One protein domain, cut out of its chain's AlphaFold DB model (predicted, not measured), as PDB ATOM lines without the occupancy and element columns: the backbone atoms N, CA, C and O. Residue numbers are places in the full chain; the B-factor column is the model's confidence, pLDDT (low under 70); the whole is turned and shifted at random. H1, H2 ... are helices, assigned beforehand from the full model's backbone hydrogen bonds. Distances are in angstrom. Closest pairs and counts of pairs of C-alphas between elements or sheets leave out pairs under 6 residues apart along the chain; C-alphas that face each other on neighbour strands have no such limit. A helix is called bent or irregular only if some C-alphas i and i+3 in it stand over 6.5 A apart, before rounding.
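This is residues 4 to 16 and 326 to 489 of the 1218 residues of an uncharacterized protein of Proteobacteria bacterium (UniProt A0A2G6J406). A cluster of crossed helices, with H2 and H3 on the bent H4 and H1 on H2, makes one side of a loose, open frame. H6 runs along the other side, and the bent H7 folds back beside it in a hairpin, then turns so that H7b packs on H4a; residues 480 to 489 stick out as a tail. The printed part has 177 residues with seven named helices, H1 to H7 in order, and no named strand: all helix. It is loose, with a radius of gyration of the C-alphas of 19.5 A, and spans 66 by 43 by 30 A.

H1, residues 4 to 16, begins at C-alpha 4 (-20.933, 1.844, 53.001). H2 is residues 326 to 341, 22.8 A long; H3, residues 344 to 365, 31.4 A. H4 and H7 were each assigned as one helix by hydrogen bonds but are bent: C-alphas 382 and 385 are 6.6 A apart, C-alphas 450 and 453 7.8 A. Their arms are H4a, 372 to 382, H4b, 385 to 397, H7a, 442 to 450, and H7b, 453 to 471, ending at C-alpha 471 (-8.501, -11.157, 30.098). H5 is residues 400 to 406; H6, 414 to 437, 35.2 A.

H1 touches H2 (Ala 11 and Phe 330, closest C-alphas 5.1 A). H2 touches H4b at a steep tilt of 51 degrees; C-alphas 335 and 385 are closest, 3.7 A. H3 touches H4a, C-alphas 358 and 379 closest, 4.9 A. H7b touches H4a with residues 461 to 468 alone, C-alphas 465 and 375 closest, 6.7 A. H4b and H5 only just touch, only at the corner, with 3 pairs of C-alphas within 8 A. H6 and H7a form a hairpin at 20 degrees, C-alphas 434 and 445 closest, 7.1 A; H6 and H7b are apart. H1, H3, H4a, H4b, H6, H7a and H7b have every O i to N i+4 pair within hydrogen-bond range, H2 11 of 12, H5 0 of 3 with 2 of 4 O i to N i+3 pairs.

The farthest C-alphas, Phe 405 and Thr 489, are 66.9 A apart. Residues 17 to 325 are not printed; C-alphas 16 and 326 are 11.1 A apart. Of the links printed whole, none is long. Mean pLDDT of the printed part is 70.6, with residues 392 to 444 and 478 to 489 among those under 70.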
ATOM      1  N   SER A   4     -20.496   3.024  52.251       63.97
ATOM      2  CA  SER A   4     -20.933   1.844  53.001       63.97
ATOM      3  C   SER A   4     -22.337   1.357  52.625       63.97
ATOM      4  O   SER A   4     -22.532   0.159  52.437       63.97
ATOM      5  N   THR A   5     -23.317   2.257  52.463       68.06
ATOM      6  CA  THR A   5     -24.671   1.877  52.018       68.06
ATOM      7  C   THR A   5     -24.652   1.351  50.583       68.06
ATOM      8  O   THR A   5     -25.372   0.407  50.266       68.06
ATOM      9  N   THR A   6     -23.813   1.930  49.719       76.31
ATOM     10  CA  THR A   6     -23.655   1.477  48.332       76.31
ATOM     11  C   THR A   6     -23.014   0.090  48.262       76.31
ATOM     12  O   THR A   6     -23.538  -0.780  47.571       76.31
ATOM     13  N   LEU A   7     -21.933  -0.149  49.016       76.19
ATOM     14  CA  LEU A   7     -21.275  -1.459  49.099       76.19
ATOM     15  C   LEU A   7     -22.221  -2.534  49.649       76.19
ATOM     16  O   LEU A   7     -22.264  -3.643  49.120       76.19
ATOM     17  N   PHE A   8     -23.022  -2.193  50.662       71.25
ATOM     18  CA  PHE A   8     -24.035  -3.093  51.208       71.25
ATOM     19  C   PHE A   8     -25.136  -3.416  50.188       71.25
ATOM     20  O   PHE A   8     -25.452  -4.585  49.974       71.25
ATOM     21  N   GLY A   9     -25.693  -2.398  49.522       73.00
ATOM     22  CA  GLY A   9     -26.715  -2.586  48.489       73.00
ATOM     23  C   GLY A   9     -26.216  -3.443  47.321       73.00
ATOM     24  O   GLY A   9     -26.929  -4.336  46.867       73.00
ATOM     25  N   LEU A  10     -24.968  -3.233  46.891       82.25
ATOM     26  CA  LEU A  10     -24.329  -4.042  45.853       82.25
ATOM     27  C   LEU A  10     -24.123  -5.493  46.310       82.25
ATOM     28  O   LEU A  10     -24.456  -6.413  45.568       82.25
ATOM     29  N   ALA A  11     -23.637  -5.714  47.536       77.81
ATOM     30  CA  ALA A  11     -23.480  -7.058  48.089       77.81
ATOM     31  C   ALA A  11     -24.823  -7.802  48.186       77.81
ATOM     32  O   ALA A  11     -24.892  -8.982  47.848       77.81
ATOM     33  N   ALA A  12     -25.898  -7.119  48.587       73.88
ATOM     34  CA  ALA A  12     -27.239  -7.697  48.622       73.88
ATOM     35  C   ALA A  12     -27.742  -8.067  47.216       73.88
ATOM     36  O   ALA A  12     -28.214  -9.183  47.023       73.88
ATOM     37  N   ALA A  13     -27.576  -7.183  46.227       79.50
ATOM     38  CA  ALA A  13     -27.967  -7.454  44.842       79.50
ATOM     39  C   ALA A  13     -27.196  -8.641  44.238       79.50
ATOM     40  O   ALA A  13     -27.795  -9.524  43.619       79.50
ATOM     41  N   LEU A  14     -25.878  -8.697  44.464       83.75
ATOM     42  CA  LEU A  14     -25.035  -9.818  44.041       83.75
ATOM     43  C   LEU A  14     -25.479 -11.121  44.704       83.75
ATOM     44  O   LEU A  14     -25.619 -12.135  44.024       83.75
ATOM     45  N   LEU A  15     -25.756 -11.091  46.009       79.44
ATOM     46  CA  LEU A  15     -26.237 -12.257  46.743       79.44
ATOM     47  C   LEU A  15     -27.597 -12.735  46.232       79.44
ATOM     48  O   LEU A  15     -27.784 -13.935  46.066       79.44
ATOM     49  N   SER A  16     -28.531 -11.825  45.941       75.56
ATOM     50  CA  SER A  16     -29.832 -12.174  45.363       75.56
ATOM     51  C   SER A  16     -29.686 -12.838  43.998       75.56
ATOM     52  O   SER A  16     -30.342 -13.844  43.736       75.56
ATOM     53  N   LEU A 326     -18.494 -13.101  40.259       88.25
ATOM     54  CA  LEU A 326     -19.576 -12.469  41.025       88.25
ATOM     55  C   LEU A 326     -19.496 -12.803  42.518       88.25
ATOM     56  O   LEU A 326     -19.668 -11.917  43.351       88.25
ATOM     57  N   VAL A 327     -19.178 -14.056  42.859       86.31
ATOM     58  CA  VAL A 327     -18.903 -14.487  44.241       86.31
ATOM     59  C   VAL A 327     -17.715 -13.711  44.810       86.31
ATOM     60  O   VAL A 327     -17.764 -13.224  45.937       86.31
ATOM     61  N   THR A 328     -16.673 -13.523  44.006       87.62
ATOM     62  CA  THR A 328     -15.500 -12.726  44.380       87.62
ATOM     63  C   THR A 328     -15.843 -11.268  44.587       87.62
ATOM     64  O   THR A 328     -15.433 -10.695  45.589       87.62
ATOM     65  N   LEU A 329     -16.638 -10.672  43.702       88.81
ATOM     66  CA  LEU A 329     -17.098  -9.298  43.854       88.81
ATOM     67  C   LEU A 329     -17.975  -9.135  45.101       88.81
ATOM     68  O   LEU A 329     -17.841  -8.147  45.817       88.81
ATOM     69  N   PHE A 330     -18.828 -10.117  45.400       87.62
ATOM     70  CA  PHE A 330     -19.645 -10.147  46.609       87.62
ATOM     71  C   PHE A 330     -18.779 -10.159  47.871       87.62
ATOM     72  O   PHE A 330     -18.954  -9.303  48.744       87.62
ATOM     73  N   PHE A 331     -17.814 -11.080  47.951       85.56
ATOM     74  CA  PHE A 331     -16.877 -11.115  49.069       85.56
ATOM     75  C   PHE A 331     -16.027  -9.851  49.115       85.56
ATOM     76  O   PHE A 331     -15.883  -9.293  50.190       85.56
ATOM     77  N   ALA A 332     -15.548  -9.325  47.988       87.00
ATOM     78  CA  ALA A 332     -14.778  -8.085  47.939       87.00
ATOM     79  C   ALA A 332     -15.571  -6.878  48.455       87.00
ATOM     80  O   ALA A 332     -15.039  -6.109  49.251       87.00
ATOM     81  N   CYS A 333     -16.847  -6.736  48.083       85.94
ATOM     82  CA  CYS A 333     -17.714  -5.674  48.602       85.94
ATOM     83  C   CYS A 333     -17.877  -5.781  50.121       85.94
ATOM     84  O   CYS A 333     -17.763  -4.776  50.823       85.94
ATOM     85  N   GLN A 334     -18.096  -6.994  50.637       80.00
ATOM     86  CA  GLN A 334     -18.196  -7.230  52.076       80.00
ATOM     87  C   GLN A 334     -16.877  -6.996  52.800       80.00
ATOM     88  O   GLN A 334     -16.825  -6.259  53.776       80.00
ATOM     89  N   GLY A 335     -15.804  -7.612  52.327       84.19
ATOM     90  CA  GLY A 335     -14.480  -7.503  52.907       84.19
ATOM     91  C   GLY A 335     -13.979  -6.072  52.916       84.19
ATOM     92  O   GLY A 335     -13.458  -5.642  53.935       84.19
ATOM     93  N   LEU A 336     -14.208  -5.308  51.843       86.56
ATOM     94  CA  LEU A 336     -13.916  -3.878  51.808       86.56
ATOM     95  C   LEU A 336     -14.794  -3.113  52.804       86.56
ATOM     96  O   LEU A 336     -14.285  -2.267  53.532       86.56
ATOM     97  N   PHE A 337     -16.088  -3.427  52.888       81.75
ATOM     98  CA  PHE A 337     -16.979  -2.832  53.884       81.75
ATOM     99  C   PHE A 337     -16.497  -3.082  55.323       81.75
ATOM    100  O   PHE A 337     -16.496  -2.144  56.116       81.75
ATOM    101  N   TYR A 338     -16.045  -4.295  55.657       77.94
ATOM    102  CA  TYR A 338     -15.448  -4.597  56.964       77.94
ATOM    103  C   TYR A 338     -14.099  -3.902  57.140       77.94
ATOM    104  O   TYR A 338     -13.870  -3.261  58.158       77.94
ATOM    105  N   PHE A 339     -13.227  -3.978  56.137       83.88
ATOM    106  CA  PHE A 339     -11.885  -3.404  56.159       83.88
ATOM    107  C   PHE A 339     -11.901  -1.893  56.407       83.88
ATOM    108  O   PHE A 339     -11.138  -1.402  57.236       83.88
ATOM    109  N   LEU A 340     -12.797  -1.158  55.741       82.50
ATOM    110  CA  LEU A 340     -12.939   0.292  55.898       82.50
ATOM    111  C   LEU A 340     -13.403   0.709  57.297       82.50
ATOM    112  O   LEU A 340     -13.188   1.853  57.680       82.50
ATOM    113  N   GLN A 341     -14.026  -0.198  58.048       71.81
ATOM    114  CA  GLN A 341     -14.450   0.079  59.416       71.81
ATOM    115  C   GLN A 341     -13.341  -0.176  60.433       71.81
ATOM    116  O   GLN A 341     -13.407   0.386  61.514       71.81
ATOM    117  N   LEU A 342     -12.325  -0.981  60.100       74.12
ATOM    118  CA  LEU A 342     -11.213  -1.292  60.999       74.12
ATOM    119  C   LEU A 342     -10.347  -0.053  61.273       74.12
ATOM    120  O   LEU A 342     -10.146   0.800  60.409       74.12
ATOM    121  N   THR A 343      -9.736  -0.002  62.457       74.56
ATOM    122  CA  THR A 343      -8.721   1.013  62.772       74.56
ATOM    123  C   THR A 343      -7.491   0.866  61.862       74.56
ATOM    124  O   THR A 343      -7.161  -0.255  61.459       74.56
ATOM    125  N   PRO A 344      -6.743   1.951  61.578       78.94
ATOM    126  CA  PRO A 344      -5.586   1.903  60.678       78.94
ATOM    127  C   PRO A 344      -4.530   0.844  61.044       78.94
ATOM    128  O   PRO A 344      -3.924   0.231  60.167       78.94
ATOM    129  N   GLN A 345      -4.321   0.577  62.337       74.31
ATOM    130  CA  GLN A 345      -3.382  -0.449  62.800       74.31
ATOM    131  C   GLN A 345      -3.855  -1.861  62.422       74.31
ATOM    132  O   GLN A 345      -3.066  -2.685  61.957       74.31
ATOM    133  N   VAL A 346      -5.151  -2.131  62.591       75.94
ATOM    134  CA  VAL A 346      -5.764  -3.423  62.259       75.94
ATOM    135  C   VAL A 346      -5.883  -3.591  60.743       75.94
ATOM    136  O   VAL A 346      -5.682  -4.698  60.243       75.94
ATOM    137  N   GLN A 347      -6.104  -2.510  59.992       83.69
ATOM    138  CA  GLN A 347      -6.001  -2.518  58.530       83.69
ATOM    139  C   GLN A 347      -4.602  -2.956  58.078       83.69
ATOM    140  O   GLN A 347      -4.486  -3.858  57.249       83.69
ATOM    141  N   GLY A 348      -3.539  -2.398  58.671       82.62
ATOM    142  CA  GLY A 348      -2.155  -2.779  58.362       82.62
ATOM    143  C   GLY A 348      -1.867  -4.267  58.602       82.62
ATOM    144  O   GLY A 348      -1.318  -4.941  57.729       82.62
ATOM    145  N   LEU A 349      -2.303  -4.809  59.745       80.38
ATOM    146  CA  LEU A 349      -2.194  -6.244  60.043       80.38
ATOM    147  C   LEU A 349      -3.015  -7.103  59.068       80.38
ATOM    148  O   LEU A 349      -2.541  -8.142  58.613       80.38
ATOM    149  N   THR A 350      -4.225  -6.662  58.720       84.81
ATOM    150  CA  THR A 350      -5.110  -7.359  57.774       84.81
ATOM    151  C   THR A 350      -4.473  -7.468  56.388       84.81
ATOM    152  O   THR A 350      -4.479  -8.548  55.800       84.81
ATOM    153  N   LEU A 351      -3.856  -6.389  55.888       91.75
ATOM    154  CA  LEU A 351      -3.121  -6.394  54.618       91.75
ATOM    155  C   LEU A 351      -1.919  -7.352  54.660       91.75
ATOM    156  O   LEU A 351      -1.707  -8.106  53.711       91.75
ATOM    157  N   LEU A 352      -1.162  -7.370  55.762       86.75
ATOM    158  CA  LEU A 352      -0.022  -8.277  55.933       86.75
ATOM    159  C   LEU A 352      -0.457  -9.750  55.928       86.75
ATOM    160  O   LEU A 352       0.099 -10.557  55.185       86.75
ATOM    161  N   LEU A 353      -1.465 -10.102  56.731       85.38
ATOM    162  CA  LEU A 353      -2.000 -11.465  56.795       85.38
ATOM    163  C   LEU A 353      -2.574 -11.907  55.444       85.38
ATOM    164  O   LEU A 353      -2.388 -13.058  55.048       85.38
ATOM    165  N   ALA A 354      -3.209 -10.993  54.709       89.94
ATOM    166  CA  ALA A 354      -3.691 -11.273  53.366       89.94
ATOM    167  C   ALA A 354      -2.553 -11.545  52.373       89.94
ATOM    168  O   ALA A 354      -2.647 -12.483  51.584       89.94
ATOM    169  N   ALA A 355      -1.451 -10.791  52.444       88.69
ATOM    170  CA  ALA A 355      -0.270 -11.022  51.614       88.69
ATOM    171  C   ALA A 355       0.400 -12.377  51.916       88.69
ATOM    172  O   ALA A 355       0.776 -13.106  50.993       88.69
ATOM    173  N   VAL A 356       0.493 -12.752  53.197       83.75
ATOM    174  CA  VAL A 356       1.004 -14.067  53.619       83.75
ATOM    175  C   VAL A 356       0.090 -15.188  53.119       83.75
ATOM    176  O   VAL A 356       0.568 -16.140  52.504       83.75
ATOM    177  N   GLY A 357      -1.225 -15.058  53.318       84.19
ATOM    178  CA  GLY A 357      -2.208 -16.039  52.851       84.19
ATOM    179  C   GLY A 357      -2.198 -16.215  51.330       84.19
ATOM    180  O   GLY A 357      -2.195 -17.345  50.845       84.19
ATOM    181  N   ALA A 358      -2.107 -15.117  50.576       88.25
ATOM    182  CA  ALA A 358      -1.989 -15.141  49.119       88.25
ATOM    183  C   ALA A 358      -0.712 -15.859  48.653       88.25
ATOM    184  O   ALA A 358      -0.761 -16.672  47.730       88.25
ATOM    185  N   SER A 359       0.414 -15.610  49.327       84.56
ATOM    186  CA  SER A 359       1.693 -16.258  49.019       84.56
ATOM    187  C   SER A 359       1.633 -17.770  49.261       84.56
ATOM    188  O   SER A 359       2.039 -18.547  48.399       84.56
ATOM    189  N   LEU A 360       1.068 -18.201  50.395       83.31
ATOM    190  CA  LEU A 360       0.880 -19.621  50.711       83.31
ATOM    191  C   LEU A 360      -0.044 -20.311  49.702       83.31
ATOM    192  O   LEU A 360       0.276 -21.394  49.213       83.31
ATOM    193  N   LEU A 361      -1.164 -19.673  49.352       85.88
ATOM    194  CA  LEU A 361      -2.113 -20.210  48.378       85.88
ATOM    195  C   LEU A 361      -1.456 -20.417  47.007       85.88
ATOM    196  O   LEU A 361      -1.635 -21.466  46.387       85.88
ATOM    197  N   LEU A 362      -0.650 -19.456  46.553       85.44
ATOM    198  CA  LEU A 362       0.090 -19.590  45.303       85.44
ATOM    199  C   LEU A 362       1.128 -20.708  45.346       85.44
ATOM    200  O   LEU A 362       1.250 -21.426  44.360       85.44
ATOM    201  N   VAL A 363       1.843 -20.911  46.453       82.81
ATOM    202  CA  VAL A 363       2.801 -22.027  46.574       82.81
ATOM    203  C   VAL A 363       2.102 -23.386  46.443       82.81
ATOM    204  O   VAL A 363       2.648 -24.310  45.846       82.81
ATOM    205  N   LEU A 364       0.879 -23.511  46.964       77.94
ATOM    206  CA  LEU A 364       0.106 -24.757  46.913       77.94
ATOM    207  C   LEU A 364      -0.471 -25.058  45.523       77.94
ATOM    208  O   LEU A 364      -0.642 -26.224  45.163       77.94
ATOM    209  N   VAL A 365      -0.802 -24.011  44.766       78.25
ATOM    210  CA  VAL A 365      -1.592 -24.108  43.532       78.25
ATOM    211  C   VAL A 365      -0.758 -23.871  42.267       78.25
ATOM    212  O   VAL A 365      -1.057 -24.436  41.216       78.25
ATOM    213  N   SER A 366       0.304 -23.071  42.343       70.38
ATOM    214  CA  SER A 366       1.161 -22.750  41.202       70.38
ATOM    215  C   SER A 366       2.434 -23.599  41.222       70.38
ATOM    216  O   SER A 366       3.252 -23.503  42.131       70.38
ATOM    217  N   ARG A 367       2.620 -24.440  40.197       61.47
ATOM    218  CA  ARG A 367       3.909 -25.112  39.942       61.47
ATOM    219  C   ARG A 367       4.745 -24.428  38.866       61.47
ATOM    220  O   ARG A 367       5.961 -24.538  38.905       61.47
ATOM    221  N   THR A 368       4.126 -23.645  37.986       54.28
ATOM    222  CA  THR A 368       4.804 -22.817  36.975       54.28
ATOM    223  C   THR A 368       3.820 -21.777  36.436       54.28
ATOM    224  O   THR A 368       2.759 -22.148  35.937       54.28
ATOM    225  N   SER A 369       4.151 -20.488  36.507       52.28
ATOM    226  CA  SER A 369       3.443 -19.425  35.780       52.28
ATOM    227  C   SER A 369       4.432 -18.310  35.444       52.28
ATOM    228  O   SER A 369       5.199 -17.870  36.303       52.28
ATOM    229  N   SER A 370       4.441 -17.887  34.180       53.19
ATOM    230  CA  SER A 370       5.346 -16.882  33.606       53.19
ATOM    231  C   SER A 370       5.061 -15.450  34.082       53.19
ATOM    232  O   SER A 370       5.902 -14.575  33.897       53.19
ATOM    233  N   SER A 371       3.932 -15.195  34.759       62.47
ATOM    234  CA  SER A 371       3.581 -13.875  35.305       62.47
ATOM    235  C   SER A 371       3.186 -13.949  36.785       62.47
ATOM    236  O   SER A 371       2.010 -13.858  37.150       62.47
ATOM    237  N   LYS A 372       4.192 -14.084  37.657       72.69
ATOM    238  CA  LYS A 372       4.010 -14.184  39.118       72.69
ATOM    239  C   LYS A 372       3.210 -13.018  39.721       72.69
ATOM    240  O   LYS A 372       2.522 -13.215  40.714       72.69
ATOM    241  N   LEU A 373       3.265 -11.828  39.112       82.75
ATOM    242  CA  LEU A 373       2.602 -10.629  39.631       82.75
ATOM    243  C   LEU A 373       1.071 -10.681  39.498       82.75
ATOM    244  O   LEU A 373       0.379 -10.436  40.478       82.75
ATOM    245  N   ASN A 374       0.535 -11.033  38.324       84.56
ATOM    246  CA  ASN A 374      -0.918 -11.084  38.114       84.56
ATOM    247  C   ASN A 374      -1.572 -12.149  38.997       84.56
ATOM    248  O   ASN A 374      -2.585 -11.886  39.640       84.56
ATOM    249  N   ASP A 375      -0.956 -13.328  39.076       87.62
ATOM    250  CA  ASP A 375      -1.460 -14.421  39.906       87.62
ATOM    251  C   ASP A 375      -1.401 -14.031  41.404       87.62
ATOM    252  O   ASP A 375      -2.328 -14.339  42.155       87.62
ATOM    253  N   ALA A 376      -0.379 -13.270  41.829       87.88
ATOM    254  CA  ALA A 376      -0.284 -12.714  43.186       87.88
ATOM    255  C   ALA A 376      -1.352 -11.661  43.483       87.88
ATOM    256  O   ALA A 376      -1.934 -11.683  44.566       87.88
ATOM    257  N   LEU A 377      -1.659 -10.782  42.529       89.00
ATOM    258  CA  LEU A 377      -2.728  -9.797  42.679       89.00
ATOM    259  C   LEU A 377      -4.097 -10.473  42.800       89.00
ATOM    260  O   LEU A 377      -4.865 -10.127  43.694       89.00
ATOM    261  N   VAL A 378      -4.387 -11.472  41.960       90.19
ATOM    262  CA  VAL A 378      -5.639 -12.243  42.041       90.19
ATOM    263  C   VAL A 378      -5.741 -12.973  43.383       90.19
ATOM    264  O   VAL A 378      -6.776 -12.896  44.042       90.19
ATOM    265  N   ALA A 379      -4.663 -13.624  43.833       91.25
ATOM    266  CA  ALA A 379      -4.628 -14.288  45.136       91.25
ATOM    267  C   ALA A 379      -4.829 -13.304  46.296       91.25
ATOM    268  O   ALA A 379      -5.579 -13.594  47.227       91.25
ATOM    269  N   PHE A 380      -4.215 -12.121  46.231       90.69
ATOM    270  CA  PHE A 380      -4.369 -11.089  47.250       90.69
ATOM    271  C   PHE A 380      -5.801 -10.549  47.314       90.69
ATOM    272  O   PHE A 380      -6.383 -10.493  48.396       90.69
ATOM    273  N   LEU A 381      -6.392 -10.213  46.164       89.12
ATOM    274  CA  LEU A 381      -7.775  -9.735  46.075       89.12
ATOM    275  C   LEU A 381      -8.786 -10.791  46.529       89.12
ATOM    276  O   LEU A 381      -9.825 -10.440  47.080       89.12
ATOM    277  N   TRP A 382      -8.478 -12.074  46.332       91.56
ATOM    278  CA  TRP A 382      -9.301 -13.171  46.824       91.56
ATOM    279  C   TRP A 382      -9.169 -13.365  48.341       91.56
ATOM    280  O   TRP A 382     -10.171 -13.547  49.027       91.56
ATOM    281  N   ILE A 383      -7.961 -13.282  48.903       90.19
ATOM    282  CA  ILE A 383      -7.711 -13.540  50.331       90.19
ATOM    283  C   ILE A 383      -8.113 -12.357  51.222       90.19
ATOM    284  O   ILE A 383      -8.698 -12.570  52.287       90.19
ATOM    285  N   LEU A 384      -7.813 -11.119  50.814       91.31
ATOM    286  CA  LEU A 384      -8.004  -9.916  51.635       91.31
ATOM    287  C   LEU A 384      -9.414  -9.806  52.245       91.31
ATOM    288  O   LEU A 384      -9.510  -9.587  53.456       91.31
ATOM    289  N   PRO A 385     -10.505 -10.010  51.482       89.50
ATOM    290  CA  PRO A 385     -11.849  -9.933  52.030       89.50
ATOM    291  C   PRO A 385     -12.116 -10.928  53.158       89.50
ATOM    292  O   PRO A 385     -12.723 -10.577  54.168       89.50
ATOM    293  N   HIS A 386     -11.611 -12.153  53.011       85.94
ATOM    294  CA  HIS A 386     -11.786 -13.221  53.987       85.94
ATOM    295  C   HIS A 386     -11.033 -12.915  55.281       85.94
ATOM    296  O   HIS A 386     -11.577 -13.124  56.361       85.94
ATOM    297  N   VAL A 387      -9.817 -12.367  55.190       83.94
ATOM    298  CA  VAL A 387      -9.036 -11.958  56.368       83.94
ATOM    299  C   VAL A 387      -9.705 -10.786  57.087       83.94
ATOM    300  O   VAL A 387      -9.799 -10.809  58.311       83.94
ATOM    301  N   ALA A 388     -10.225  -9.798  56.353       83.31
ATOM    302  CA  ALA A 388     -10.954  -8.675  56.943       83.31
ATOM    303  C   ALA A 388     -12.220  -9.139  57.690       83.31
ATOM    304  O   ALA A 388     -12.453  -8.744  58.835       83.31
ATOM    305  N   MET A 389     -13.007 -10.030  57.075       81.19
ATOM    306  CA  MET A 389     -14.203 -10.620  57.685       81.19
ATOM    307  C   MET A 389     -13.864 -11.507  58.890       81.19
ATOM    308  O   MET A 389     -14.498 -11.394  59.939       81.19
ATOM    309  N   ALA A 390     -12.855 -12.373  58.766       74.69
ATOM    310  CA  ALA A 390     -12.405 -13.248  59.844       74.69
ATOM    311  C   ALA A 390     -11.839 -12.447  61.019       74.69
ATOM    312  O   ALA A 390     -12.117 -12.786  62.163       74.69
ATOM    313  N   GLY A 391     -11.113 -11.357  60.750       70.56
ATOM    314  CA  GLY A 391     -10.675 -10.408  61.767       70.56
ATOM    315  C   GLY A 391     -11.868  -9.850  62.539       70.56
ATOM    316  O   GLY A 391     -11.914  -9.971  63.759       70.56
ATOM    317  N   ALA A 392     -12.883  -9.333  61.840       68.94
ATOM    318  CA  ALA A 392     -14.101  -8.819  62.472       68.94
ATOM    319  C   ALA A 392     -14.845  -9.883  63.311       68.94
ATOM    320  O   ALA A 392     -15.277  -9.593  64.428       68.94
ATOM    321  N   LEU A 393     -14.957 -11.123  62.817       65.31
ATOM    322  CA  LEU A 393     -15.563 -12.251  63.544       65.31
ATOM    323  C   LEU A 393     -14.736 -12.685  64.761       65.31
ATOM    324  O   LEU A 393     -15.291 -12.955  65.823       65.31
ATOM    325  N   PHE A 394     -13.411 -12.725  64.630       63.69
ATOM    326  CA  PHE A 394     -12.501 -13.008  65.732       63.69
ATOM    327  C   PHE A 394     -12.669 -11.952  66.833       63.69
ATOM    328  O   PHE A 394     -12.861 -12.296  67.992       63.69
ATOM    329  N   TYR A 395     -12.743 -10.666  66.484       59.19
ATOM    330  CA  TYR A 395     -13.019  -9.612  67.465       59.19
ATOM    331  C   TYR A 395     -14.409  -9.725  68.116       59.19
ATOM    332  O   TYR A 395     -14.547  -9.384  69.288       59.19
ATOM    333  N   LEU A 396     -15.423 -10.242  67.409       56.06
ATOM    334  CA  LEU A 396     -16.750 -10.514  67.981       56.06
ATOM    335  C   LEU A 396     -16.720 -11.635  69.039       56.06
ATOM    336  O   LEU A 396     -17.466 -11.575  70.015       56.06
ATOM    337  N   LEU A 397     -15.872 -12.653  68.853       54.12
ATOM    338  CA  LEU A 397     -15.781 -13.825  69.733       54.12
ATOM    339  C   LEU A 397     -14.960 -13.575  71.015       54.12
ATOM    340  O   LEU A 397     -15.163 -14.281  72.003       54.12
ATOM    341  N   PHE A 398     -14.061 -12.585  71.027       52.16
ATOM    342  CA  PHE A 398     -13.063 -12.370  72.091       52.16
ATOM    343  C   PHE A 398     -13.355 -11.186  73.053       52.16
ATOM    344  O   PHE A 398     -12.429 -10.544  73.536       52.16
ATOM    345  N   ASP A 399     -14.625 -10.992  73.435       38.72
ATOM    346  CA  ASP A 399     -15.128 -10.042  74.462       38.72
ATOM    347  C   ASP A 399     -15.414  -8.595  73.982       38.72
ATOM    348  O   ASP A 399     -14.663  -7.962  73.241       38.72
ATOM    349  N   HIS A 400     -16.560  -8.057  74.420       45.97
ATOM    350  CA  HIS A 400     -17.270  -6.918  73.813       45.97
ATOM    351  C   HIS A 400     -16.618  -5.535  74.008       45.97
ATOM    352  O   HIS A 400     -17.043  -4.574  73.367       45.97
ATOM    353  N   GLU A 401     -15.613  -5.387  74.876       40.91
ATOM    354  CA  GLU A 401     -15.043  -4.065  75.193       40.91
ATOM    355  C   GLU A 401     -14.109  -3.513  74.099       40.91
ATOM    356  O   GLU A 401     -14.018  -2.298  73.933       40.91
ATOM    357  N   LEU A 402     -13.477  -4.377  73.293       40.28
ATOM    358  CA  LEU A 402     -12.674  -3.970  72.125       40.28
ATOM    359  C   LEU A 402     -13.526  -3.750  70.863       40.28
ATOM    360  O   LEU A 402     -13.144  -2.972  69.989       40.28
ATOM    361  N   PHE A 403     -14.698  -4.386  70.794       41.84
ATOM    362  CA  PHE A 403     -15.610  -4.354  69.646       41.84
ATOM    363  C   PHE A 403     -16.121  -2.936  69.322       41.84
ATOM    364  O   PHE A 403     -16.221  -2.569  68.154       41.84
ATOM    365  N   TYR A 404     -16.369  -2.106  70.343       40.47
ATOM    366  CA  TYR A 404     -16.867  -0.731  70.170       40.47
ATOM    367  C   TYR A 404     -15.782   0.305  69.844       40.47
ATOM    368  O   TYR A 404     -16.112   1.413  69.433       40.47
ATOM    369  N   PHE A 405     -14.500  -0.026  70.023       37.69
ATOM    370  CA  PHE A 405     -13.389   0.886  69.719       37.69
ATOM    371  C   PHE A 405     -12.926   0.810  68.261       37.69
ATOM    372  O   PHE A 405     -12.133   1.646  67.830       37.69
ATOM    373  N   ILE A 406     -13.367  -0.216  67.526       39.53
ATOM    374  CA  ILE A 406     -12.795  -0.584  66.228       39.53
ATOM    375  C   ILE A 406     -13.851  -0.629  65.119       39.53
ATOM    376  O   ILE A 406     -13.455  -0.670  63.969       39.53
ATOM    377  N   LEU A 407     -15.159  -0.604  65.411       42.53
ATOM    378  CA  LEU A 407     -16.208  -0.713  64.389       42.53
ATOM    379  C   LEU A 407     -17.399   0.222  64.678       42.53
ATOM    380  O   LEU A 407     -18.053   0.111  65.715       42.53
ATOM    381  N   GLU A 408     -17.733   1.096  63.726       42.28
ATOM    382  CA  GLU A 408     -18.971   1.894  63.712       42.28
ATOM    383  C   GLU A 408     -20.090   1.110  62.995       42.28
ATOM    384  O   GLU A 408     -20.364   1.329  61.817       42.28
ATOM    385  N   PHE A 409     -20.735   0.157  63.679       43.19
ATOM    386  CA  PHE A 409     -21.795  -0.665  63.070       43.19
ATOM    387  C   PHE A 409     -23.211  -0.203  63.459       43.19
ATOM    388  O   PHE A 409     -23.587  -0.289  64.632       43.19
ATOM    389  N   PRO A 410     -24.072   0.151  62.490       36.50
ATOM    390  CA  PRO A 410     -25.515   0.044  62.635       36.50
ATOM    391  C   PRO A 410     -25.925  -1.425  62.419       36.50
ATOM    392  O   PRO A 410     -25.604  -2.043  61.408       36.50
ATOM    393  N   SER A 411     -26.621  -1.992  63.400       38.34
ATOM    394  CA  SER A 411     -27.191  -3.349  63.457       38.34
ATOM    395  C   SER A 411     -27.658  -3.977  62.128       38.34
ATOM    396  O   SER A 411     -28.488  -3.362  61.465       38.34
ATOM    397  N   GLN A 412     -27.308  -5.251  61.863       47.03
ATOM    398  CA  GLN A 412     -28.225  -6.275  61.305       47.03
ATOM    399  C   GLN A 412     -27.705  -7.726  61.538       47.03
ATOM    400  O   GLN A 412     -26.881  -8.223  60.771       47.03
ATOM    401  N   PRO A 413     -28.215  -8.458  62.552       42.84
ATOM    402  CA  PRO A 413     -28.024  -9.911  62.715       42.84
ATOM    403  C   PRO A 413     -28.646 -10.754  61.585       42.84
ATOM    404  O   PRO A 413     -28.241 -11.891  61.355       42.84
ATOM    405  N   THR A 414     -29.620 -10.189  60.869       45.44
ATOM    406  CA  THR A 414     -30.354 -10.815  59.755       45.44
ATOM    407  C   THR A 414     -29.455 -11.179  58.575       45.44
ATOM    408  O   THR A 414     -29.739 -12.130  57.854       45.44
ATOM    409  N   PHE A 415     -28.337 -10.482  58.392       47.06
ATOM    410  CA  PHE A 415     -27.449 -10.699  57.254       47.06
ATOM    411  C   PHE A 415     -26.633 -11.999  57.360       47.06
ATOM    412  O   PHE A 415     -26.523 -12.744  56.386       47.06
ATOM    413  N   TRP A 416     -26.145 -12.338  58.559       50.84
ATOM    414  CA  TRP A 416     -25.482 -13.625  58.816       50.84
ATOM    415  C   TRP A 416     -26.446 -14.807  58.671       50.84
ATOM    416  O   TRP A 416     -26.048 -15.880  58.218       50.84
ATOM    417  N   ALA A 417     -27.725 -14.590  58.990       49.12
ATOM    418  CA  ALA A 417     -28.768 -15.599  58.846       49.12
ATOM    419  C   ALA A 417     -28.974 -16.032  57.402       49.12
ATOM    420  O   ALA A 417     -29.017 -17.222  57.097       49.12
ATOM    421  N   VAL A 418     -29.046 -15.045  56.512       47.66
ATOM    422  CA  VAL A 418     -29.226 -15.270  55.083       47.66
ATOM    423  C   VAL A 418     -28.021 -16.026  54.511       47.66
ATOM    424  O   VAL A 418     -28.210 -16.996  53.782       47.66
ATOM    425  N   GLN A 419     -26.790 -15.679  54.908       51.69
ATOM    426  CA  GLN A 419     -25.588 -16.399  54.460       51.69
ATOM    427  C   GLN A 419     -25.568 -17.873  54.901       51.69
ATOM    428  O   GLN A 419     -25.261 -18.748  54.092       51.69
ATOM    429  N   LEU A 420     -25.936 -18.163  56.154       53.78
ATOM    430  CA  LEU A 420     -25.991 -19.536  56.668       53.78
ATOM    431  C   LEU A 420     -27.088 -20.372  55.993       53.78
ATOM    432  O   LEU A 420     -26.851 -21.539  55.683       53.78
ATOM    433  N   LEU A 421     -28.251 -19.779  55.707       50.94
ATOM    434  CA  LEU A 421     -29.342 -20.436  54.975       50.94
ATOM    435  C   LEU A 421     -28.934 -20.818  53.546       50.94
ATOM    436  O   LEU A 421     -29.221 -21.930  53.101       50.94
ATOM    437  N   TYR A 422     -28.213 -19.941  52.840       51.22
ATOM    438  CA  TYR A 422     -27.746 -20.222  51.479       51.22
ATOM    439  C   TYR A 422     -26.628 -21.273  51.435       51.22
ATOM    440  O   TYR A 422     -26.686 -22.184  50.606       51.22
ATOM    441  N   ILE A 423     -25.647 -21.202  52.345       54.09
ATOM    442  CA  ILE A 423     -24.590 -22.223  52.452       54.09
ATOM    443  C   ILE A 423     -25.206 -23.574  52.844       54.09
ATOM    444  O   ILE A 423     -24.897 -24.592  52.227       54.09
ATOM    445  N   GLY A 424     -26.134 -23.583  53.807       53.28
ATOM    446  CA  GLY A 424     -26.859 -24.783  54.226       53.28
ATOM    447  C   GLY A 424     -27.652 -25.436  53.089       53.28
ATOM    448  O   GLY A 424     -27.613 -26.657  52.946       53.28
ATOM    449  N   GLY A 425     -28.302 -24.639  52.233       53.78
ATOM    450  CA  GLY A 425     -29.039 -25.133  51.065       53.78
ATOM    451  C   GLY A 425     -28.149 -25.811  50.016       53.78
ATOM    452  O   GLY A 425     -28.473 -26.901  49.541       53.78
ATOM    453  N   ALA A 426     -26.996 -25.214  49.693       52.91
ATOM    454  CA  ALA A 426     -26.037 -25.794  48.749       52.91
ATOM    455  C   ALA A 426     -25.416 -27.100  49.284       52.91
ATOM    456  O   ALA A 426     -25.303 -28.089  48.556       52.91
ATOM    457  N   VAL A 427     -25.075 -27.128  50.578       58.19
ATOM    458  CA  VAL A 427     -24.556 -28.322  51.263       58.19
ATOM    459  C   VAL A 427     -25.601 -29.444  51.261       58.19
ATOM    460  O   VAL A 427     -25.286 -30.575  50.896       58.19
ATOM    461  N   ALA A 428     -26.859 -29.140  51.599       56.75
ATOM    462  CA  ALA A 428     -27.941 -30.124  51.628       56.75
ATOM    463  C   ALA A 428     -28.224 -30.746  50.245       56.75
ATOM    464  O   ALA A 428     -28.458 -31.955  50.162       56.75
ATOM    465  N   LEU A 429     -28.152 -29.960  49.161       58.38
ATOM    466  CA  LEU A 429     -28.300 -30.466  47.789       58.38
ATOM    467  C   LEU A 429     -27.195 -31.474  47.440       58.38
ATOM    468  O   LEU A 429     -27.482 -32.565  46.945       58.38
ATOM    469  N   LEU A 430     -25.936 -31.124  47.722       55.75
ATOM    470  CA  LEU A 430     -24.780 -31.970  47.415       55.75
ATOM    471  C   LEU A 430     -24.791 -33.272  48.232       55.75
ATOM    472  O   LEU A 430     -24.488 -34.337  47.690       55.75
ATOM    473  N   ILE A 431     -25.219 -33.213  49.502       58.72
ATOM    474  CA  ILE A 431     -25.443 -34.397  50.350       58.72
ATOM    475  C   ILE A 431     -26.514 -35.301  49.737       58.72
ATOM    476  O   ILE A 431     -26.288 -36.500  49.557       58.72
ATOM    477  N   GLY A 432     -27.677 -34.734  49.401       57.69
ATOM    478  CA  GLY A 432     -28.785 -35.480  48.807       57.69
ATOM    479  C   GLY A 432     -28.378 -36.175  47.507       57.69
ATOM    480  O   GLY A 432     -28.662 -37.358  47.323       57.69
ATOM    481  N   ALA A 433     -27.640 -35.475  46.643       55.25
ATOM    482  CA  ALA A 433     -27.140 -36.000  45.376       55.25
ATOM    483  C   ALA A 433     -26.161 -37.171  45.560       55.25
ATOM    484  O   ALA A 433     -26.334 -38.226  44.944       55.25
ATOM    485  N   ALA A 434     -25.168 -37.023  46.442       58.84
ATOM    486  CA  ALA A 434     -24.173 -38.066  46.682       58.84
ATOM    487  C   ALA A 434     -24.800 -39.353  47.248       58.84
ATOM    488  O   ALA A 434     -24.436 -40.457  46.834       58.84
ATOM    489  N   ILE A 435     -25.788 -39.215  48.140       60.34
ATOM    490  CA  ILE A 435     -26.531 -40.340  48.722       60.34
ATOM    491  C   ILE A 435     -27.404 -41.037  47.668       60.34
ATOM    492  O   ILE A 435     -27.435 -42.269  47.610       60.34
ATOM    493  N   VAL A 436     -28.119 -40.277  46.829       55.75
ATOM    494  CA  VAL A 436     -29.037 -40.843  45.824       55.75
ATOM    495  C   VAL A 436     -28.281 -41.543  44.694       55.75
ATOM    496  O   VAL A 436     -28.708 -42.611  44.251       55.75
ATOM    497  N   LEU A 437     -27.155 -40.981  44.244       54.22
ATOM    498  CA  LEU A 437     -26.387 -41.528  43.125       54.22
ATOM    499  C   LEU A 437     -25.373 -42.612  43.516       54.22
ATOM    500  O   LEU A 437     -24.841 -43.274  42.627       54.22
ATOM    501  N   ARG A 438     -25.113 -42.818  44.817       60.62
ATOM    502  CA  ARG A 438     -24.129 -43.792  45.337       60.62
ATOM    503  C   ARG A 438     -22.731 -43.653  44.710       60.62
ATOM    504  O   ARG A 438     -22.027 -44.644  44.546       60.62
ATOM    505  N   VAL A 439     -22.347 -42.431  44.339       55.69
ATOM    506  CA  VAL A 439     -21.063 -42.142  43.671       55.69
ATOM    507  C   VAL A 439     -19.904 -42.137  44.667       55.69
ATOM    508  O   VAL A 439     -18.808 -42.554  44.318       55.69
ATOM    509  N   LEU A 440     -20.155 -41.702  45.906       63.28
ATOM    510  CA  LEU A 440     -19.176 -41.692  46.993       63.28
ATOM    511  C   LEU A 440     -19.576 -42.703  48.072       63.28
ATOM    512  O   LEU A 440     -20.756 -42.840  48.410       63.28
ATOM    513  N   ARG A 441     -18.589 -43.398  48.641       64.69
ATOM    514  CA  ARG A 441     -18.767 -44.265  49.816       64.69
ATOM    515  C   ARG A 441     -18.923 -43.405  51.075       64.69
ATOM    516  O   ARG A 441     -18.529 -42.243  51.091       64.69
ATOM    517  N   GLY A 442     -19.466 -43.964  52.162       67.25
ATOM    518  CA  GLY A 442     -19.790 -43.194  53.378       67.25
ATOM    519  C   GLY A 442     -18.631 -42.349  53.937       67.25
ATOM    520  O   GLY A 442     -18.840 -41.203  54.323       67.25
ATOM    521  N   VAL A 443     -17.403 -42.879  53.911       68.75
ATOM    522  CA  VAL A 443     -16.194 -42.165  54.370       68.75
ATOM    523  C   VAL A 443     -15.776 -41.052  53.404       68.75
ATOM    524  O   VAL A 443     -15.421 -39.958  53.839       68.75
ATOM    525  N   GLU A 444     -15.848 -41.297  52.095       68.50
ATOM    526  CA  GLU A 444     -15.510 -40.306  51.064       68.50
ATOM    527  C   GLU A 444     -16.512 -39.149  51.070       68.50
ATOM    528  O   GLU A 444     -16.115 -37.989  50.990       68.50
ATOM    529  N   LEU A 445     -17.802 -39.457  51.249       70.12
ATOM    530  CA  LEU A 445     -18.853 -38.461  51.402       70.12
ATOM    531  C   LEU A 445     -18.602 -37.593  52.636       70.12
ATOM    532  O   LEU A 445     -18.597 -36.373  52.527       70.12
ATOM    533  N   LEU A 446     -18.335 -38.199  53.795       69.31
ATOM    534  CA  LEU A 446     -18.028 -37.447  55.012       69.31
ATOM    535  C   LEU A 446     -16.795 -36.550  54.828       69.31
ATOM    536  O   LEU A 446     -16.821 -35.377  55.199       69.31
ATOM    537  N   THR A 447     -15.740 -37.078  54.206       69.81
ATOM    538  CA  THR A 447     -14.503 -36.333  53.921       69.81
ATOM    539  C   THR A 447     -14.773 -35.144  53.004       69.81
ATOM    540  O   THR A 447     -14.307 -34.036  53.272       69.81
ATOM    541  N   TYR A 448     -15.563 -35.344  51.948       72.94
ATOM    542  CA  TYR A 448     -15.978 -34.273  51.050       72.94
ATOM    543  C   TYR A 448     -16.786 -33.203  51.788       72.94
ATOM    544  O   TYR A 448     -16.484 -32.026  51.657       72.94
ATOM    545  N   LEU A 449     -17.749 -33.586  52.631       69.75
ATOM    546  CA  LEU A 449     -18.573 -32.629  53.381       69.75
ATOM    547  C   LEU A 449     -17.764 -31.786  54.362       69.75
ATOM    548  O   LEU A 449     -17.968 -30.576  54.438       69.75
ATOM    549  N   LEU A 450     -16.815 -32.402  55.065       70.81
ATOM    550  CA  LEU A 450     -15.918 -31.695  55.978       70.81
ATOM    551  C   LEU A 450     -14.969 -30.736  55.244       70.81
ATOM    552  O   LEU A 450     -14.517 -29.757  55.832       70.81
ATOM    553  N   THR A 451     -14.669 -30.999  53.969       78.94
ATOM    554  CA  THR A 451     -13.719 -30.205  53.170       78.94
ATOM    555  C   THR A 451     -14.368 -29.336  52.095       78.94
ATOM    556  O   THR A 451     -13.677 -28.550  51.450       78.94
ATOM    557  N   LEU A 452     -15.690 -29.391  51.940       75.81
ATOM    558  CA  LEU A 452     -16.439 -28.684  50.905       75.81
ATOM    559  C   LEU A 452     -16.179 -27.164  50.877       75.81
ATOM    560  O   LEU A 452     -15.959 -26.643  49.782       75.81
ATOM    561  N   PRO A 453     -16.128 -26.435  52.014       78.31
ATOM    562  CA  PRO A 453     -15.804 -25.007  51.988       78.31
ATOM    563  C   PRO A 453     -14.432 -24.720  51.367       78.31
ATOM    564  O   PRO A 453     -14.288 -23.778  50.593       78.31
ATOM    565  N   LEU A 454     -13.435 -25.560  51.662       81.69
ATOM    566  CA  LEU A 454     -12.086 -25.434  51.114       81.69
ATOM    567  C   LEU A 454     -12.059 -25.752  49.614       81.69
ATOM    568  O   LEU A 454     -11.405 -25.052  48.847       81.69
ATOM    569  N   VAL A 455     -12.798 -26.775  49.185       83.44
ATOM    570  CA  VAL A 455     -12.914 -27.144  47.768       83.44
ATOM    571  C   VAL A 455     -13.534 -26.021  46.950       83.44
ATOM    572  O   VAL A 455     -12.977 -25.634  45.929       83.44
ATOM    573  N   LEU A 456     -14.654 -25.458  47.413       83.44
ATOM    574  CA  LEU A 456     -15.318 -24.342  46.737       83.44
ATOM    575  C   LEU A 456     -14.440 -23.088  46.728       83.44
ATOM    576  O   LEU A 456     -14.384 -22.388  45.720       83.44
ATOM    577  N   PHE A 457     -13.715 -22.829  47.819       86.94
ATOM    578  CA  PHE A 457     -12.736 -21.748  47.884       86.94
ATOM    579  C   PHE A 457     -11.652 -21.895  46.803       86.94
ATOM    580  O   PHE A 457     -11.311 -20.921  46.129       86.94
ATOM    581  N   LEU A 458     -11.133 -23.110  46.607       88.06
ATOM    582  CA  LEU A 458     -10.124 -23.412  45.591       88.06
ATOM    583  C   LEU A 458     -10.699 -23.386  44.166       88.06
ATOM    584  O   LEU A 458     -10.037 -22.882  43.259       88.06
ATOM    585  N   GLU A 459     -11.921 -23.875  43.954       88.00
ATOM    586  CA  GLU A 459     -12.615 -23.817  42.660       88.00
ATOM    587  C   GLU A 459     -12.816 -22.365  42.211       88.00
ATOM    588  O   GLU A 459     -12.436 -21.997  41.101       88.00
ATOM    589  N   VAL A 460     -13.334 -21.506  43.099       90.44
ATOM    590  CA  VAL A 460     -13.530 -20.080  42.800       90.44
ATOM    591  C   VAL A 460     -12.193 -19.409  42.504       90.44
ATOM    592  O   VAL A 460     -12.064 -18.725  41.491       90.44
ATOM    593  N   PHE A 461     -11.175 -19.649  43.333       91.31
ATOM    594  CA  PHE A 461      -9.843 -19.090  43.120       91.31
ATOM    595  C   PHE A 461      -9.231 -19.498  41.771       91.31
ATOM    596  O   PHE A 461      -8.706 -18.663  41.035       91.31
ATOM    597  N   THR A 462      -9.301 -20.779  41.419       90.44
ATOM    598  CA  THR A 462      -8.715 -21.288  40.169       90.44
ATOM    599  C   THR A 462      -9.498 -20.840  38.937       90.44
ATOM    600  O   THR A 462      -8.884 -20.550  37.908       90.44
ATOM    601  N   ALA A 463     -10.817 -20.666  39.053       90.75
ATOM    602  CA  ALA A 463     -11.627 -20.023  38.026       90.75
ATOM    603  C   ALA A 463     -11.267 -18.537  37.841       90.75
ATOM    604  O   ALA A 463     -11.163 -18.069  36.711       90.75
ATOM    605  N   LEU A 464     -10.979 -17.789  38.914       91.19
ATOM    606  CA  LEU A 464     -10.485 -16.409  38.792       91.19
ATOM    607  C   LEU A 464      -9.140 -16.332  38.068       91.19
ATOM    608  O   LEU A 464      -8.929 -15.419  37.270       91.19
ATOM    609  N   LEU A 465      -8.232 -17.278  38.326       89.81
ATOM    610  CA  LEU A 465      -6.980 -17.374  37.575       89.81
ATOM    611  C   LEU A 465      -7.247 -17.651  36.089       89.81
ATOM    612  O   LEU A 465      -6.593 -17.049  35.243       89.81
ATOM    613  N   GLY A 466      -8.226 -18.502  35.766       89.81
ATOM    614  CA  GLY A 466      -8.639 -18.774  34.386       89.81
ATOM    615  C   GLY A 466      -9.247 -17.551  33.695       89.81
ATOM    616  O   GLY A 466      -8.868 -17.211  32.576       89.81
ATOM    617  N   LEU A 467     -10.120 -16.818  34.387       91.06
ATOM    618  CA  LEU A 467     -10.655 -15.543  33.905       91.06
ATOM    619  C   LEU A 467      -9.538 -14.510  33.693       91.06
ATOM    620  O   LEU A 467      -9.533 -13.788  32.699       91.06
ATOM    621  N   SER A 468      -8.568 -14.456  34.606       89.94
ATOM    622  CA  SER A 468      -7.388 -13.606  34.473       89.94
ATOM    623  C   SER A 468      -6.534 -14.009  33.269       89.94
ATOM    624  O   SER A 468      -5.997 -13.144  32.580       89.94
ATOM    625  N   ASP A 469      -6.400 -15.300  32.971       88.88
ATOM    626  CA  ASP A 469      -5.711 -15.748  31.760       88.88
ATOM    627  C   ASP A 469      -6.429 -15.277  30.502       88.88
ATOM    628  O   ASP A 469      -5.787 -14.705  29.625       88.88
ATOM    629  N   TYR A 470      -7.752 -15.431  30.453       89.75
ATOM    630  CA  TYR A 470      -8.573 -14.947  29.346       89.75
ATOM    631  C   TYR A 470      -8.417 -13.432  29.128       89.75
ATOM    632  O   TYR A 470      -8.087 -13.003  28.023       89.75
ATOM    633  N   LEU A 471      -8.577 -12.624  30.184       89.31
ATOM    634  CA  LEU A 471      -8.501 -11.157  30.098       89.31
ATOM    635  C   LEU A 471      -7.128 -10.651  29.637       89.31
ATOM    636  O   LEU A 471      -7.049  -9.630  28.959       89.31
ATOM    637  N   PHE A 472      -6.055 -11.361  29.991       87.31
ATOM    638  CA  PHE A 472      -4.683 -11.008  29.615       87.31
ATOM    639  C   PHE A 472      -4.145 -11.827  28.427       87.31
ATOM    640  O   PHE A 472      -2.945 -11.792  28.163       87.31
ATOM    641  N   GLY A 473      -5.000 -12.573  27.715       83.44
ATOM    642  CA  GLY A 473      -4.626 -13.324  26.509       83.44
ATOM    643  C   GLY A 473      -3.631 -14.474  26.732       83.44
ATOM    644  O   GLY A 473      -2.896 -14.836  25.813       83.44
ATOM    645  N   ARG A 474      -3.574 -15.056  27.935       80.56
ATOM    646  CA  ARG A 474      -2.652 -16.151  28.282       80.56
ATOM    647  C   ARG A 474      -3.202 -17.499  27.802       80.56
ATOM    648  O   ARG A 474      -4.329 -17.865  28.121       80.56
ATOM    649  N   ARG A 475      -2.388 -18.241  27.040       71.44
ATOM    650  CA  ARG A 475      -2.763 -19.521  26.400       71.44
ATOM    651  C   ARG A 475      -1.840 -20.707  26.720       71.44
ATOM    652  O   ARG A 475      -1.973 -21.760  26.108       71.44
ATOM    653  N   TRP A 476      -0.901 -20.548  27.651       64.81
ATOM    654  CA  TRP A 476       0.105 -21.567  27.962       64.81
ATOM    655  C   TRP A 476      -0.011 -22.004  29.424       64.81
ATOM    656  O   TRP A 476       0.128 -21.178  30.325       64.81
ATOM    657  N   TRP A 477      -0.231 -23.300  29.657       70.62
ATOM    658  CA  TRP A 477      -0.288 -23.903  30.993       70.62
ATOM    659  C   TRP A 477       0.731 -25.031  31.115       70.62
ATOM    660  O   TRP A 477       1.117 -25.651  30.126       70.62
ATOM    661  N   ALA A 478       1.155 -25.297  32.350       62.50
ATOM    662  CA  ALA A 478       2.031 -26.418  32.667       62.50
ATOM    663  C   ALA A 478       1.427 -27.744  32.191       62.50
ATOM    664  O   ALA A 478       0.209 -27.935  32.277       62.50
ATOM    665  N   LYS A 479       2.283 -28.686  31.777       64.69
ATOM    666  CA  LYS A 479       1.856 -30.070  31.563       64.69
ATOM    667  C   LYS A 479       1.257 -30.601  32.870       64.69
ATOM    668  O   LYS A 479       1.852 -30.463  33.936       64.69
ATOM    669  N   ILE A 480       0.056 -31.163  32.787       64.75
ATOM    670  CA  ILE A 480      -0.628 -31.758  33.935       64.75
ATOM    671  C   ILE A 480      -0.028 -33.147  34.154       64.75
ATOM    672  O   ILE A 480      -0.071 -33.975  33.247       64.75
ATOM    673  N   ASP A 481       0.526 -33.401  35.344       62.91
ATOM    674  CA  ASP A 481       1.040 -34.726  35.704       62.91
ATOM    675  C   ASP A 481      -0.092 -35.761  35.631       62.91
ATOM    676  O   ASP A 481      -1.107 -35.621  36.322       62.91
ATOM    677  N   ARG A 482       0.113 -36.811  34.830       60.56
ATOM    678  CA  ARG A 482      -0.747 -37.994  34.715       60.56
ATOM    679  C   ARG A 482       0.091 -39.213  35.094       60.56
ATOM    680  O   ARG A 482       0.887 -39.692  34.299       60.56
ATOM    681  N   ALA A 483       0.011 -39.632  36.355       53.66
ATOM    682  CA  ALA A 483       0.872 -40.684  36.915       53.66
ATOM    683  C   ALA A 483       0.086 -41.883  37.477       53.66
ATOM    684  O   ALA A 483       0.672 -42.761  38.105       53.66
ATOM    685  N   ASN A 484      -1.238 -41.925  37.301       52.81
ATOM    686  CA  ASN A 484      -2.084 -42.978  37.868       52.81
ATOM    687  C   ASN A 484      -2.390 -44.060  36.821       52.81
ATOM    688  O   ASN A 484      -3.550 -44.286  36.500       52.81
ATOM    689  N   VAL A 485      -1.367 -44.760  36.327       47.75
ATOM    690  CA  VAL A 485      -1.578 -45.929  35.461       47.75
ATOM    691  C   VAL A 485      -2.193 -47.051  36.301       47.75
ATOM    692  O   VAL A 485      -1.509 -47.742  37.056       47.75
ATOM    693  N   VAL A 486      -3.511 -47.219  36.222       44.31
ATOM    694  CA  VAL A 486      -4.193 -48.381  36.803       44.31
ATOM    695  C   VAL A 486      -4.112 -49.510  35.781       44.31
ATOM    696  O   VAL A 486      -4.742 -49.387  34.740       44.31
ATOM    697  N   SER A 487      -3.377 -50.589  36.074       39.28
ATOM    698  CA  SER A 487      -3.328 -51.821  35.260       39.28
ATOM    699  C   SER A 487      -4.706 -52.207  34.692       39.28
ATOM    700  O   SER A 487      -5.684 -52.244  35.447       39.28
ATOM    701  N   ALA A 488      -4.760 -52.568  33.404       37.72
ATOM    702  CA  ALA A 488      -5.930 -53.076  32.674       37.72
ATOM    703  C   ALA A 488      -6.732 -54.152  33.439       37.72
ATOM    704  O   ALA A 488      -7.943 -54.290  33.277       37.72
ATOM    705  N   THR A 489      -6.060 -54.902  34.316       37.69
ATOM    706  CA  THR A 489      -6.632 -55.990  35.126       37.69
ATOM    707  C   THR A 489      -7.506 -55.530  36.298       37.69
ATOM    708  O   THR A 489      -8.181 -56.358  36.897       37.69
TER     709      THR A 489